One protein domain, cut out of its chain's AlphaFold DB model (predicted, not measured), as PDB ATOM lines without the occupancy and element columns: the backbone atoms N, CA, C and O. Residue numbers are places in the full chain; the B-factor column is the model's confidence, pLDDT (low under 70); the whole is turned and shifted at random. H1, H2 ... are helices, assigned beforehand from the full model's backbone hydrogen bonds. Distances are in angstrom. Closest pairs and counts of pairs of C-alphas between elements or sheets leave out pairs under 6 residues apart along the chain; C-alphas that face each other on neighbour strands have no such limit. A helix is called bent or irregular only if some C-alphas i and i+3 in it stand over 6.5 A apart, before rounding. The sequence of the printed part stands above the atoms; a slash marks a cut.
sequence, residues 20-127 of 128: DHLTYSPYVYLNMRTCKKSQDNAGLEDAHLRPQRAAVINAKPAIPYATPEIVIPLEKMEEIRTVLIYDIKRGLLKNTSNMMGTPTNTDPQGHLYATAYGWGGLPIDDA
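AT A GLANCE: This is residues 20 to 127 of the 128 residues of an uncharacterized protein of Cyclobacterium xiamenense (UniProt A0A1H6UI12). This is a loose, mostly looped model with little regular structure: the longest helix, H2, and H3 pack crosswise as a pair, while H1 lies well away from both on long unnamed stretches. The printed part has 108 residues with three named helices, H1, H2, H3 along the chain, and no named strand; under half of its residues are in named elements, and the class is all helix. It is loose, with a radius of gyration of the C-alphas of 17.1 A and spans of 42 by 38 by 30 A.

IN THESE COORDINATES: H2, residues 74 to 89, begins at C-alpha 74 (-8.527, 58.454, -40.878) and is 22.5 A long. H3, residues 108 to 117, is 14.3 A long and ends at C-alpha 117 (-11.785, 43.937, -33.706). H1, residues 41 to 52, is 15.4 A long and only just irregular: C-alphas 48 and 51 are 6.6 A apart.

HOW THE PARTS SIT: H2 touches H3 with residues 81 to 88 alone, about perpendicular at 78 degrees; their closest C-alphas, of Arg 81 and Ala 116, are 5.2 A apart. H1 is apart from H2 and H3. Every O i to N i+4 pair is within hydrogen-bond range in H2 and H3, 6 of 8 in H1.

THE WHOLE: The C-alphas farthest apart, of Ala 62 and Arg 90, are 46.4 A apart. Both links are long, and the printed part has no cut. Residues 67 to 76, of which 74 to 76 belong to H2, stand free. The pLDDT is under 70 at residues 50 to 51, 70 and 120 to 127.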
ATOM      1  N   ASP A  20     -38.636  56.347 -27.983       90.06
ATOM      2  CA  ASP A  20     -38.360  55.937 -26.595       90.06
ATOM      3  C   ASP A  20     -37.292  54.836 -26.480       90.06
ATOM      4  O   ASP A  20     -36.707  54.632 -25.418       90.06
ATOM      5  N   HIS A  21     -37.018  54.125 -27.576       89.00
ATOM      6  CA  HIS A  21     -35.971  53.105 -27.645       89.00
ATOM      7  C   HIS A  21     -34.593  53.685 -28.007       89.00
ATOM      8  O   HIS A  21     -33.608  52.946 -28.041       89.00
ATOM      9  N   LEU A  22     -34.510  54.978 -28.330       87.50
ATOM     10  CA  LEU A  22     -33.316  55.622 -28.869       87.50
ATOM     11  C   LEU A  22     -32.738  56.618 -27.862       87.50
ATOM     12  O   LEU A  22     -33.465  57.286 -27.136       87.50
ATOM     13  N   THR A  23     -31.409  56.728 -27.812       82.69
ATOM     14  CA  THR A  23     -30.737  57.552 -26.791       82.69
ATOM     15  C   THR A  23     -30.411  58.962 -27.281       82.69
ATOM     16  O   THR A  23     -30.729  59.938 -26.614       82.69
ATOM     17  N   TYR A  24     -29.754  59.081 -28.440       79.25
ATOM     18  CA  TYR A  24     -29.172  60.356 -28.893       79.25
ATOM     19  C   TYR A  24     -29.633  60.806 -30.279       79.25
ATOM     20  O   TYR A  24     -29.382  61.942 -30.670       79.25
ATOM     21  N   SER A  25     -30.243  59.912 -31.056       81.88
ATOM     22  CA  SER A  25     -30.491  60.118 -32.479       81.88
ATOM     23  C   SER A  25     -31.716  59.323 -32.925       81.88
ATOM     24  O   SER A  25     -31.874  58.190 -32.474       81.88
ATOM     25  N   PRO A  26     -32.552  59.861 -33.836       85.12
ATOM     26  CA  PRO A  26     -33.667  59.126 -34.429       85.12
ATOM     27  C   PRO A  26     -33.217  58.092 -35.477       85.12
ATOM     28  O   PRO A  26     -34.049  57.381 -36.038       85.12
ATOM     29  N   TYR A  27     -31.920  58.029 -35.788       86.69
ATOM     30  CA  TYR A  27     -31.366  57.104 -36.769       86.69
ATOM     31  C   TYR A  27     -30.951  55.786 -36.122       86.69
ATOM     32  O   TYR A  27     -30.303  55.769 -35.077       86.69
ATOM     33  N   VAL A  28     -31.272  54.686 -36.802       87.56
ATOM     34  CA  VAL A  28     -30.881  53.331 -36.412       87.56
ATOM     35  C   VAL A  28     -29.864  52.780 -37.403       87.56
ATOM     36  O   VAL A  28     -30.021  52.931 -38.614       87.56
ATOM     37  N   TYR A  29     -28.827  52.127 -36.886       85.44
ATOM     38  CA  TYR A  29     -27.909  51.341 -37.702       85.44
ATOM     39  C   TYR A  29     -28.377  49.888 -37.702       85.44
ATOM     40  O   TYR A  29     -28.593  49.307 -36.639       85.44
ATOM     41  N   LEU A  30     -28.525  49.308 -38.891       85.69
ATOM     42  CA  LEU A  30     -28.839  47.893 -39.061       85.69
ATOM     43  C   LEU A  30     -27.563  47.145 -39.451       85.69
ATOM     44  O   LEU A  30     -27.063  47.309 -40.562       85.69
ATOM     45  N   ASN A  31     -27.072  46.298 -38.550       81.81
ATOM     46  CA  ASN A  31     -25.989  45.365 -38.842       81.81
ATOM     47  C   ASN A  31     -26.587  43.977 -39.073       81.81
ATOM     48  O   ASN A  31     -27.181  43.397 -38.167       81.81
ATOM     49  N   MET A  32     -26.428  43.446 -40.284       81.06
ATOM     50  CA  MET A  32     -26.831  42.082 -40.624       81.06
ATOM     51  C   MET A  32     -25.587  41.225 -40.811       81.06
ATOM     52  O   MET A  32     -24.675  41.599 -41.551       81.06
ATOM     53  N   ARG A  33     -25.565  40.059 -40.169       77.38
ATOM     54  CA  ARG A  33     -24.557  39.033 -40.421       77.38
ATOM     55  C   ARG A  33     -25.185  37.822 -41.075       77.38
ATOM     56  O   ARG A  33     -26.345  37.485 -40.857       77.38
ATOM     57  N   THR A  34     -24.383  37.157 -41.884       77.12
ATOM     58  CA  THR A  34     -24.721  35.845 -42.407       77.12
ATOM     59  C   THR A  34     -23.486  34.975 -42.346       77.12
ATOM     60  O   THR A  34     -22.458  35.323 -42.925       77.12
ATOM     61  N   CYS A  35     -23.610  33.827 -41.690       73.81
ATOM     62  CA  CYS A  35     -22.573  32.812 -41.703       73.81
ATOM     63  C   CYS A  35     -22.549  32.088 -43.055       73.81
ATOM     64  O   CYS A  35     -23.588  31.737 -43.622       73.81
ATOM     65  N   LYS A  36     -21.343  31.828 -43.561       80.62
ATOM     66  CA  LYS A  36     -21.160  30.915 -44.691       80.62
ATOM     67  C   LYS A  36     -21.526  29.501 -44.238       80.62
ATOM     68  O   LYS A  36     -21.131  29.088 -43.151       80.62
ATOM     69  N   LYS A  37     -22.218  28.728 -45.080       80.62
ATOM     70  CA  LYS A  37     -22.509  27.312 -44.779       80.62
ATOM     71  C   LYS A  37     -21.271  26.413 -44.835       80.62
ATOM     72  O   LYS A  37     -21.237  25.380 -44.174       80.62
ATOM     73  N   SER A  38     -20.272  26.808 -45.616       85.38
ATOM     74  CA  SER A  38     -18.972  26.150 -45.746       85.38
ATOM     75  C   SER A  38     -17.863  27.201 -45.829       85.38
ATOM     76  O   SER A  38     -18.109  28.365 -46.145       85.38
ATOM     77  N   GLN A  39     -16.627  26.825 -45.494       85.38
ATOM     78  CA  GLN A  39     -15.511  27.781 -45.444       85.38
ATOM     79  C   GLN A  39     -14.914  28.119 -46.818       85.38
ATOM     80  O   GLN A  39     -14.159  29.085 -46.923       85.38
ATOM     81  N   ASP A  40     -15.281  27.366 -47.851       88.88
ATOM     82  CA  ASP A  40     -14.834  27.529 -49.229       88.88
ATOM     83  C   ASP A  40     -15.598  28.629 -49.994       88.88
ATOM     84  O   ASP A  40     -16.501  29.296 -49.479       88.88
ATOM     85  N   ASN A  41     -15.224  28.819 -51.262       89.88
ATOM     86  CA  ASN A  41     -15.866  29.790 -52.150       89.88
ATOM     87  C   ASN A  41     -17.349  29.475 -52.398       89.88
ATOM     88  O   ASN A  41     -18.132  30.398 -52.605       89.88
ATOM     89  N   ALA A  42     -17.746  28.199 -52.349       87.19
ATOM     90  CA  ALA A  42     -19.145  27.815 -52.501       87.19
ATOM     91  C   ALA A  42     -19.995  28.351 -51.339       87.19
ATOM     92  O   ALA A  42     -21.072  28.901 -51.565       87.19
ATOM     93  N   GLY A  43     -19.487  28.278 -50.105       83.94
ATOM     94  CA  GLY A  43     -20.155  28.843 -48.934       83.94
ATOM     95  C   GLY A  43     -20.221  30.371 -48.943       83.94
ATOM     96  O   GLY A  43     -21.190  30.938 -48.435       83.94
ATOM     97  N   LEU A  44     -19.227  31.041 -49.537       83.12
ATOM     98  CA  LEU A  44     -19.248  32.493 -49.736       83.12
ATOM     99  C   LEU A  44     -20.309  32.912 -50.762       83.12
ATOM    100  O   LEU A  44     -21.106  33.807 -50.487       83.12
ATOM    101  N   GLU A  45     -20.347  32.248 -51.918       84.31
ATOM    102  CA  GLU A  45     -21.326  32.547 -52.967       84.31
ATOM    103  C   GLU A  45     -22.757  32.306 -52.475       84.31
ATOM    104  O   GLU A  45     -23.660  33.113 -52.690       84.31
ATOM    105  N   ASP A  46     -22.950  31.237 -51.710       83.06
ATOM    106  CA  ASP A  46     -24.211  30.922 -51.060       83.06
ATOM    107  C   ASP A  46     -24.676  32.008 -50.066       83.06
ATOM    108  O   ASP A  46     -25.852  32.395 -50.066       83.06
ATOM    109  N   ALA A  47     -23.754  32.540 -49.253       81.12
ATOM    110  CA  ALA A  47     -24.028  33.633 -48.320       81.12
ATOM    111  C   ALA A  47     -24.356  34.953 -49.041       81.12
ATOM    112  O   ALA A  47     -25.208  35.714 -48.572       81.12
ATOM    113  N   HIS A  48     -23.735  35.216 -50.194       80.31
ATOM    114  CA  HIS A  48     -24.068  36.369 -51.028       80.31
ATOM    115  C   HIS A  48     -25.462  36.240 -51.646       80.31
ATOM    116  O   HIS A  48     -26.260  37.177 -51.583       80.31
ATOM    117  N   LEU A  49     -25.759  35.093 -52.262       75.81
ATOM    118  CA  LEU A  49     -26.962  34.919 -53.072       75.81
ATOM    119  C   LEU A  49     -28.245  34.852 -52.244       75.81
ATOM    120  O   LEU A  49     -29.260  35.391 -52.681       75.81
ATOM    121  N   ARG A  50     -28.234  34.191 -51.081       69.38
ATOM    122  CA  ARG A  50     -29.486  33.869 -50.376       69.38
ATOM    123  C   ARG A  50     -29.918  34.928 -49.353       69.38
ATOM    124  O   ARG A  50     -31.024  35.429 -49.486       69.38
ATOM    125  N   PRO A  51     -29.116  35.274 -48.339       67.38
ATOM    126  CA  PRO A  51     -29.527  36.240 -47.315       67.38
ATOM    127  C   PRO A  51     -29.062  37.677 -47.578       67.38
ATOM    128  O   PRO A  51     -29.849  38.596 -47.376       67.38
ATOM    129  N   GLN A  52     -27.833  37.904 -48.058       73.81
ATOM    130  CA  GLN A  52     -27.313  39.275 -48.184       73.81
ATOM    131  C   GLN A  52     -27.966  40.060 -49.326       73.81
ATOM    132  O   GLN A  52     -28.329  41.219 -49.146       73.81
ATOM    133  N   ARG A  53     -28.153  39.434 -50.495       78.00
ATOM    134  CA  ARG A  53     -28.785  40.084 -51.658       78.00
ATOM    135  C   ARG A  53     -30.313  40.074 -51.632       78.00
ATOM    136  O   ARG A  53     -30.920  40.831 -52.382       78.00
ATOM    137  N   ALA A  54     -30.934  39.241 -50.797       79.62
ATOM    138  CA  ALA A  54     -32.392  39.192 -50.669       79.62
ATOM    139  C   ALA A  54     -32.947  40.216 -49.668       79.62
ATOM    140  O   ALA A  54     -34.159  40.431 -49.630       79.62
ATOM    141  N   ALA A  55     -32.094  40.834 -48.845       82.38
ATOM    142  CA  ALA A  55     -32.525  41.828 -47.876       82.38
ATOM    143  C   ALA A  55     -33.092  43.068 -48.586       82.38
ATOM    144  O   ALA A  55     -32.410  43.726 -49.370       82.38
ATOM    145  N   VAL A  56     -34.346  43.403 -48.280       86.94
ATOM    146  CA  VAL A  56     -35.021  44.593 -48.809       86.94
ATOM    147  C   VAL A  56     -35.155  45.621 -47.695       86.94
ATOM    148  O   VAL A  56     -35.779  45.356 -46.670       86.94
ATOM    149  N   ILE A  57     -34.606  46.815 -47.915       86.75
ATOM    150  CA  ILE A  57     -34.769  47.958 -47.014       86.75
ATOM    151  C   ILE A  57     -35.730  48.946 -47.671       86.75
ATOM    152  O   ILE A  57     -35.378  49.641 -48.621       86.75
ATOM    153  N   ASN A  58     -36.948  49.024 -47.142       88.81
ATOM    154  CA  ASN A  58     -37.940  50.012 -47.553       88.81
ATOM    155  C   ASN A  58     -37.932  51.178 -46.560       88.81
ATOM    156  O   ASN A  58     -38.605  51.125 -45.533       88.81
ATOM    157  N   ALA A  59     -37.168  52.229 -46.860       84.31
ATOM    158  CA  ALA A  59     -37.060  53.412 -46.009       84.31
ATOM    159  C   ALA A  59     -37.660  54.650 -46.694       84.31
ATOM    160  O   ALA A  59     -37.390  54.925 -47.861       84.31
ATOM    161  N   LYS A  60     -38.457  55.420 -45.947       85.69
ATOM    162  CA  LYS A  60     -38.972  56.742 -46.348       85.69
ATOM    163  C   LYS A  60     -38.708  57.752 -45.224       85.69
ATOM    164  O   LYS A  60     -39.653  58.167 -44.554       85.69
ATOM    165  N   PRO A  61     -37.434  58.072 -44.932       83.00
ATOM    166  CA  PRO A  61     -37.114  58.944 -43.814       83.00
ATOM    167  C   PRO A  61     -37.609  60.366 -44.100       83.00
ATOM    168  O   PRO A  61     -37.362  60.907 -45.175       83.00
ATOM    169  N   ALA A  62     -38.289  60.980 -43.128       85.38
ATOM    170  CA  ALA A  62     -38.694  62.385 -43.226       85.38
ATOM    171  C   ALA A  62     -37.482  63.335 -43.214       85.38
ATOM    172  O   ALA A  62     -37.530  64.410 -43.803       85.38
ATOM    173  N   ILE A  63     -36.394  62.917 -42.557       87.00
ATOM    174  CA  ILE A  63     -35.122  63.636 -42.486       87.00
ATOM    175  C   ILE A  63     -34.028  62.684 -42.986       87.00
ATOM    176  O   ILE A  63     -33.830  61.631 -42.374       87.00
ATOM    177  N   PRO A  64     -33.341  62.989 -44.100       86.88
ATOM    178  CA  PRO A  64     -32.224  62.181 -44.572       86.88
ATOM    179  C   PRO A  64     -31.085  62.131 -43.549       86.88
ATOM    180  O   PRO A  64     -30.746  63.144 -42.939       86.88
ATOM    181  N   TYR A  65     -30.458  60.961 -43.401       84.56
ATOM    182  CA  TYR A  65     -29.257  60.831 -42.581       84.56
ATOM    183  C   TYR A  65     -28.102  61.624 -43.201       84.56
ATOM    184  O   TYR A  65     -27.788  61.454 -44.380       84.56
ATOM    185  N   ALA A  66     -27.449  62.449 -42.385       82.12
ATOM    186  CA  ALA A  66     -26.189  63.091 -42.719       82.12
ATOM    187  C   ALA A  66     -25.085  62.453 -41.878       82.12
ATOM    188  O   ALA A  66     -25.177  62.419 -40.648       82.12
ATOM    189  N   THR A  67     -24.047  61.946 -42.545       77.06
ATOM    190  CA  THR A  67     -22.870  61.415 -41.859       77.06
ATOM    191  C   THR A  67     -22.265  62.518 -40.992       77.06
ATOM    192  O   THR A  67     -22.015  63.610 -41.510       77.06
ATOM    193  N   PRO A  68     -22.025  62.267 -39.693       73.88
ATOM    194  CA  PRO A  68     -21.315  63.213 -38.851       73.88
ATOM    195  C   PRO A  68     -19.965  63.553 -39.477       73.88
ATOM    196  O   PRO A  68     -19.282  62.660 -39.984       73.88
ATOM    197  N   GLU A  69     -19.553  64.818 -39.408       73.94
ATOM    198  CA  GLU A  69     -18.180  65.176 -39.754       73.94
ATOM    199  C   GLU A  69     -17.242  64.368 -38.855       73.94
ATOM    200  O   GLU A  69     -17.289  64.464 -37.624       73.94
ATOM    201  N   ILE A  70     -16.442  63.489 -39.461       67.44
ATOM    202  CA  ILE A  70     -15.491  62.681 -38.709       67.44
ATOM    203  C   ILE A  70     -14.437  63.649 -38.169       67.44
ATOM    204  O   ILE A  70     -13.576  64.127 -38.898       67.44
ATOM    205  N   VAL A  71     -14.515  63.926 -36.869       74.19
ATOM    206  CA  VAL A  71     -13.643  64.882 -36.163       74.19
ATOM    207  C   VAL A  71     -12.194  64.366 -36.038       74.19
ATOM    208  O   VAL A  71     -11.303  65.087 -35.602       74.19
ATOM    209  N   ILE A  72     -11.934  63.111 -36.424       81.56
ATOM    210  CA  ILE A  72     -10.637  62.436 -36.300       81.56
ATOM    211  C   ILE A  72     -10.140  62.027 -37.697       81.56
ATOM    212  O   ILE A  72     -10.834  61.274 -38.381       81.56
ATOM    213  N   PRO A  73      -8.938  62.456 -38.130       89.25
ATOM    214  CA  PRO A  73      -8.349  62.002 -39.387       89.25
ATOM    215  C   PRO A  73      -8.279  60.473 -39.474       89.25
ATOM    216  O   PRO A  73      -7.972  59.813 -38.481       89.25
ATOM    217  N   LEU A  74      -8.516  59.908 -40.663       86.31
ATOM    218  CA  LEU A  74      -8.527  58.454 -40.878       86.31
ATOM    219  C   LEU A  74      -7.238  57.781 -40.388       86.31
ATOM    220  O   LEU A  74      -7.300  56.776 -39.692       86.31
ATOM    221  N   GLU A  75      -6.083  58.377 -40.682       91.62
ATOM    222  CA  GLU A  75      -4.783  57.893 -40.204       91.62
ATOM    223  C   GLU A  75      -4.754  57.767 -38.676       91.62
ATOM    224  O   GLU A  75      -4.366  56.733 -38.135       91.62
ATOM    225  N   LYS A  76      -5.279  58.774 -37.969       92.31
ATOM    226  CA  LYS A  76      -5.343  58.741 -36.511       92.31
ATOM    227  C   LYS A  76      -6.314  57.679 -35.996       92.31
ATOM    228  O   LYS A  76      -6.057  57.063 -34.963       92.31
ATOM    229  N   MET A  77      -7.422  57.455 -36.701       89.25
ATOM    230  CA  MET A  77      -8.361  56.381 -36.375       89.25
ATOM    231  C   MET A  77      -7.694  55.002 -36.504       89.25
ATOM    232  O   MET A  77      -7.840  54.173 -35.605       89.25
ATOM    233  N   GLU A  78      -6.919  54.776 -37.566       91.44
ATOM    234  CA  GLU A  78      -6.202  53.517 -37.799       91.44
ATOM    235  C   GLU A  78      -5.067  53.283 -36.792       91.44
ATOM    236  O   GLU A  78      -4.877  52.156 -36.320       91.44
ATOM    237  N   GLU A  79      -4.357  54.337 -36.375       95.25
ATOM    238  CA  GLU A  79      -3.398  54.259 -35.265       95.25
ATOM    239  C   GLU A  79      -4.077  53.775 -33.976       95.25
ATOM    240  O   GLU A  79      -3.618  52.821 -33.344       95.25
ATOM    241  N   ILE A  80      -5.199  54.403 -33.601       93.44
ATOM    242  CA  ILE A  80      -5.967  54.039 -32.402       93.44
ATOM    243  C   ILE A  80      -6.454  52.590 -32.510       93.44
ATOM    244  O   ILE A  80      -6.271  51.804 -31.578       93.44
ATOM    245  N   ARG A  81      -7.024  52.208 -33.659       92.56
ATOM    246  CA  ARG A  81      -7.480  50.838 -33.933       92.56
ATOM    247  C   ARG A  81      -6.347  49.826 -33.757       92.56
ATOM    248  O   ARG A  81      -6.553  48.786 -33.134       92.56
ATOM    249  N   THR A  82      -5.157  50.127 -34.269       94.75
ATOM    250  CA  THR A  82      -3.988  49.240 -34.186       94.75
ATOM    251  C   THR A  82      -3.558  49.000 -32.741       94.75
ATOM    252  O   THR A  82      -3.309  47.852 -32.363       94.75
ATOM    253  N   VAL A  83      -3.525  50.050 -31.914       96.25
ATOM    254  CA  VAL A  83      -3.203  49.940 -30.482       96.25
ATOM    255  C   VAL A  83      -4.234  49.074 -29.756       96.25
ATOM    256  O   VAL A  83      -3.862  48.128 -29.067       96.25
ATOM    257  N   LEU A  84      -5.527  49.313 -29.989       94.50
ATOM    258  CA  LEU A  84      -6.602  48.525 -29.378       94.50
ATOM    259  C   LEU A  84      -6.520  47.035 -29.759       94.50
ATOM    260  O   LEU A  84      -6.698  46.163 -28.911       94.50
ATOM    261  N   ILE A  85      -6.202  46.718 -31.019       91.44
ATOM    262  CA  ILE A  85      -5.987  45.328 -31.459       91.44
ATOM    263  C   ILE A  85      -4.765  44.712 -30.765       91.44
ATOM    264  O   ILE A  85      -4.781  43.529 -30.415       91.44
ATOM    265  N   TYR A  86      -3.697  45.483 -30.574       94.19
ATOM    266  CA  TYR A  86      -2.503  45.017 -29.876       94.19
ATOM    267  C   TYR A  86      -2.793  44.673 -28.408       94.19
ATOM    268  O   TYR A  86      -2.367  43.620 -27.928       94.19
ATOM    269  N   ASP A  87      -3.587  45.493 -27.724       94.38
ATOM    270  CA  ASP A  87      -4.027  45.254 -26.347       94.38
ATOM    271  C   ASP A  87      -4.835  43.955 -26.217       94.38
ATOM    272  O   ASP A  87      -4.582  43.144 -25.318       94.38
ATOM    273  N   ILE A  88      -5.742  43.693 -27.165       88.12
ATOM    274  CA  ILE A  88      -6.486  42.425 -27.242       88.12
ATOM    275  C   ILE A  88      -5.520  41.247 -27.409       88.12
ATOM    276  O   ILE A  88      -5.623  40.264 -26.676       88.12
ATOM    277  N   LYS A  89      -4.541  41.345 -28.319       87.75
ATOM    278  CA  LYS A  89      -3.538  40.285 -28.553       87.75
ATOM    279  C   LYS A  89      -2.658  40.011 -27.331       87.75
ATOM    280  O   LYS A  89      -2.187  38.891 -27.162       87.75
ATOM    281  N   ARG A  90      -2.457  41.006 -26.463       94.00
ATOM    282  CA  ARG A  90      -1.790  40.856 -25.158       94.00
ATOM    283  C   ARG A  90      -2.703  40.306 -24.059       94.00
ATOM    284  O   ARG A  90      -2.266  40.138 -22.923       94.00
ATOM    285  N   GLY A  91      -3.962  40.031 -24.383       87.50
ATOM    286  CA  GLY A  91      -4.952  39.507 -23.456       87.50
ATOM    287  C   GLY A  91      -5.444  40.546 -22.455       87.50
ATOM    288  O   GLY A  91      -5.825  40.157 -21.355       87.50
ATOM    289  N   LEU A  92      -5.409  41.847 -22.771       91.12
ATOM    290  CA  LEU A  92      -5.979  42.882 -21.896       91.12
ATOM    291  C   LEU A  92      -7.512  42.861 -21.888       91.12
ATOM    292  O   LEU A  92      -8.126  43.286 -20.913       91.12
ATOM    293  N   LEU A  93      -8.131  42.289 -22.921       86.69
ATOM    294  CA  LEU A  93      -9.546  41.956 -22.903       86.69
ATOM    295  C   LEU A  93      -9.769  40.678 -22.082       86.69
ATOM    296  O   LEU A  93      -9.425  39.582 -22.521       86.69
ATOM    297  N   LYS A  94     -10.317  40.826 -20.873       83.31
ATOM    298  CA  LYS A  94     -10.536  39.709 -19.934       83.31
ATOM    299  C   LYS A  94     -11.960  39.163 -19.930       83.31
ATOM    300  O   LYS A  94     -12.166  38.032 -19.504       83.31
ATOM    301  N   ASN A  95     -12.928  39.969 -20.353       81.88
ATOM    302  CA  ASN A  95     -14.344  39.636 -20.311       81.88
ATOM    303  C   ASN A  95     -15.038  40.253 -21.526       81.88
ATOM    304  O   ASN A  95     -14.793  41.415 -21.844       81.88
ATOM    305  N   THR A  96     -15.894  39.475 -22.183       80.75
ATOM    306  CA  THR A  96     -16.615  39.876 -23.388       80.75
ATOM    307  C   THR A  96     -18.109  40.124 -23.188       80.75
ATOM    308  O   THR A  96     -18.751  40.694 -24.070       80.75
ATOM    309  N   SER A  97     -18.671  39.773 -22.030       79.94
ATOM    310  CA  SER A  97     -20.121  39.748 -21.793       79.94
ATOM    311  C   SER A  97     -20.804  41.116 -21.887       79.94
ATOM    312  O   SER A  97     -21.991  41.177 -22.173       79.94
ATOM    313  N   ASN A  98     -20.062  42.207 -21.676       83.56
ATOM    314  CA  ASN A  98     -20.603  43.568 -21.607       83.56
ATOM    315  C   ASN A  98     -20.033  44.497 -22.692       83.56
ATOM    316  O   ASN A  98     -20.073  45.713 -22.548       83.56
ATOM    317  N   MET A  99     -19.439  43.969 -23.763       85.50
ATOM    318  CA  MET A  99     -18.776  44.820 -24.767       85.50
ATOM    319  C   MET A  99     -19.762  45.508 -25.713       85.50
ATOM    320  O   MET A  99     -19.499  46.615 -26.179       85.50
ATOM    321  N   MET A 100     -20.907  44.877 -25.980       82.50
ATOM    322  CA  MET A 100     -22.003  45.452 -26.761       82.50
ATOM    323  C   MET A 100     -23.286  45.371 -25.933       82.50
ATOM    324  O   MET A 100     -23.557  44.351 -25.304       82.50
ATOM    325  N   GLY A 101     -24.073  46.442 -25.923       80.62
ATOM    326  CA  GLY A 101     -25.271  46.517 -25.099       80.62
ATOM    327  C   GLY A 101     -25.889  47.908 -25.112       80.62
ATOM    328  O   GLY A 101     -25.828  48.621 -26.110       80.62
ATOM    329  N   THR A 102     -26.479  48.281 -23.988       83.88
ATOM    330  CA  THR A 102     -27.155  49.554 -23.713       83.88
ATOM    331  C   THR A 102     -26.216  50.540 -22.993       83.88
ATOM    332  O   THR A 102     -25.162  50.124 -22.497       83.88
ATOM    333  N   PRO A 103     -26.592  51.826 -22.847       84.50
ATOM    334  CA  PRO A 103     -25.788  52.800 -22.105       84.50
ATOM    335  C   PRO A 103     -25.451  52.404 -20.659       84.50
ATOM    336  O   PRO A 103     -24.460  52.881 -20.118       84.50
ATOM    337  N   THR A 104     -26.264  51.560 -20.015       86.62
ATOM    338  CA  THR A 104     -26.128  51.235 -18.584       86.62
ATOM    339  C   THR A 104     -25.383  49.935 -18.304       86.62
ATOM    340  O   THR A 104     -24.991  49.707 -17.163       86.62
ATOM    341  N   ASN A 105     -25.181  49.078 -19.307       87.38
ATOM    342  CA  ASN A 105     -24.544  47.768 -19.133       87.38
ATOM    343  C   ASN A 105     -23.347  47.527 -20.063       87.38
ATOM    344  O   ASN A 105     -22.755  46.453 -20.007       87.38
ATOM    345  N   THR A 106     -22.981  48.505 -20.893       88.06
ATOM    346  CA  THR A 106     -21.812  48.406 -21.771       88.06
ATOM    347  C   THR A 106     -20.542  48.830 -21.031       88.06
ATOM    348  O   THR A 106     -20.471  49.951 -20.532       88.06
ATOM    349  N   ASP A 107     -19.517  47.973 -21.010       89.12
ATOM    350  CA  ASP A 107     -18.147  48.342 -20.639       89.12
ATOM    351  C   ASP A 107     -17.539  49.223 -21.748       89.12
ATOM    352  O   ASP A 107     -17.350  48.739 -22.870       89.12
ATOM    353  N   PRO A 108     -17.210  50.500 -21.478       88.94
ATOM    354  CA  PRO A 108     -16.698  51.403 -22.502       88.94
ATOM    355  C   PRO A 108     -15.402  50.915 -23.160       88.94
ATOM    356  O   PRO A 108     -15.249  51.046 -24.374       88.94
ATOM    357  N   GLN A 109     -14.477  50.330 -22.392       90.31
ATOM    358  CA  GLN A 109     -13.203  49.866 -22.944       90.31
ATOM    359  C   GLN A 109     -13.397  48.594 -23.772       90.31
ATOM    360  O   GLN A 109     -12.897  48.495 -24.895       90.31
ATOM    361  N   GLY A 110     -14.174  47.647 -23.249       89.00
ATOM    362  CA  GLY A 110     -14.633  46.481 -23.984       89.00
ATOM    363  C   GLY A 110     -15.300  46.860 -25.306       89.00
ATOM    364  O   GLY A 110     -14.954  46.318 -26.350       89.00
ATOM    365  N   HIS A 111     -16.178  47.858 -25.319       87.44
ATOM    366  CA  HIS A 111     -16.819  48.320 -26.549       87.44
ATOM    367  C   HIS A 111     -15.834  48.842 -27.603       87.44
ATOM    368  O   HIS A 111     -15.976  48.545 -28.795       87.44
ATOM    369  N   LEU A 112     -14.808  49.590 -27.180       89.19
ATOM    370  CA  LEU A 112     -13.738  50.042 -28.072       89.19
ATOM    371  C   LEU A 112     -12.968  48.854 -28.654       89.19
ATOM    372  O   LEU A 112     -12.717  48.822 -29.859       89.19
ATOM    373  N   TYR A 113     -12.658  47.848 -27.834       90.00
ATOM    374  CA  TYR A 113     -12.018  46.616 -28.293       90.00
ATOM    375  C   TYR A 113     -12.890  45.840 -29.292       90.00
ATOM    376  O   TYR A 113     -12.396  45.476 -30.358       90.00
ATOM    377  N   ALA A 114     -14.184  45.643 -29.016       84.19
ATOM    378  CA  ALA A 114     -15.111  44.963 -29.930       84.19
ATOM    379  C   ALA A 114     -15.217  45.690 -31.275       84.19
ATOM    380  O   ALA A 114     -15.172  45.069 -32.341       84.19
ATOM    381  N   THR A 115     -15.323  47.019 -31.235       84.50
ATOM    382  CA  THR A 115     -15.409  47.857 -32.437       84.50
ATOM    383  C   THR A 115     -14.112  47.789 -33.246       84.50
ATOM    384  O   THR A 115     -14.149  47.577 -34.460       84.50
ATOM    385  N   ALA A 116     -12.956  47.883 -32.581       87.50
ATOM    386  CA  ALA A 116     -11.649  47.754 -33.218       87.50
ATOM    387  C   ALA A 116     -11.417  46.352 -33.801       87.50
ATOM    388  O   ALA A 116     -10.819  46.223 -34.863       87.50
ATOM    389  N   TYR A 117     -11.921  45.292 -33.172       83.06
ATOM    390  CA  TYR A 117     -11.785  43.937 -33.706       83.06
ATOM    391  C   TYR A 117     -12.796  43.623 -34.826       83.06
ATOM    392  O   TYR A 117     -12.576  42.713 -35.619       83.06
ATOM    393  N   GLY A 118     -13.871  44.408 -34.955       75.56
ATOM    394  CA  GLY A 118     -14.898  44.225 -35.986       75.56
ATOM    395  C   GLY A 118     -16.058  43.319 -35.564       75.56
ATOM    396  O   GLY A 118     -16.742  42.746 -36.413       75.56
ATOM    397  N   TRP A 119     -16.328  43.194 -34.261       72.94
ATOM    398  CA  TRP A 119     -17.428  42.373 -33.733       72.94
ATOM    399  C   TRP A 119     -18.832  42.939 -34.004       72.94
ATOM    400  O   TRP A 119     -19.827  42.252 -33.816       72.94
ATOM    401  N   GLY A 120     -18.927  44.153 -34.558       65.81
ATOM    402  CA  GLY A 120     -20.108  44.591 -35.310       65.81
ATOM    403  C   GLY A 120     -21.408  44.747 -34.513       65.81
ATOM    404  O   GLY A 120     -22.475  44.742 -35.120       65.81
ATOM    405  N   GLY A 121     -21.360  44.904 -33.187       61.25
ATOM    406  CA  GLY A 121     -22.574  45.141 -32.389       61.25
ATOM    407  C   GLY A 121     -23.238  43.905 -31.811       61.25
ATOM    408  O   GLY A 121     -24.236  44.058 -31.109       61.25
ATOM    409  N   LEU A 122     -22.704  42.712 -32.076       60.28
ATOM    410  CA  LEU A 122     -23.315  41.471 -31.618       60.28
ATOM    411  C   LEU A 122     -22.764  41.034 -30.252       60.28
ATOM    412  O   LEU A 122     -21.562  41.186 -30.005       60.28
ATOM    413  N   PRO A 123     -23.624  40.501 -29.364       56.28
ATOM    414  CA  PRO A 123     -23.188  39.717 -28.214       56.28
ATOM    415  C   PRO A 123     -22.312  38.541 -28.656       56.28
ATOM    416  O   PRO A 123     -22.443  38.058 -29.780       56.28
ATOM    417  N   ILE A 124     -21.424  38.067 -27.778       53.75
ATOM    418  CA  ILE A 124     -20.491  36.985 -28.127       53.75
ATOM    419  C   ILE A 124     -21.198  35.681 -28.510       53.75
ATOM    420  O   ILE A 124     -20.734  35.004 -29.421       53.75
ATOM    421  N   ASP A 125     -22.345  35.389 -27.893       57.38
ATOM    422  CA  ASP A 125     -23.166  34.214 -28.216       57.38
ATOM    423  C   ASP A 125     -23.621  34.201 -29.692       57.38
ATOM    424  O   ASP A 125     -23.962  33.149 -30.225       57.38
ATOM    425  N   ASP A 126     -23.570  35.363 -30.358       54.25
ATOM    426  CA  ASP A 126     -23.964  35.584 -31.751       54.25
ATOM    427  C   ASP A 126     -22.785  35.993 -32.662       54.25
ATOM    428  O   ASP A 126     -22.985  36.351 -33.829       54.25
ATOM    429  N   ALA A 127     -21.558  36.044 -32.128       50.12
ATOM    430  CA  ALA A 127     -20.405  36.630 -32.812       50.12
ATOM    431  C   ALA A 127     -19.606  35.644 -33.687       50.12
ATOM    432  O   ALA A 127     -18.829  36.138 -34.515       50.12
TER     433      ALA A 127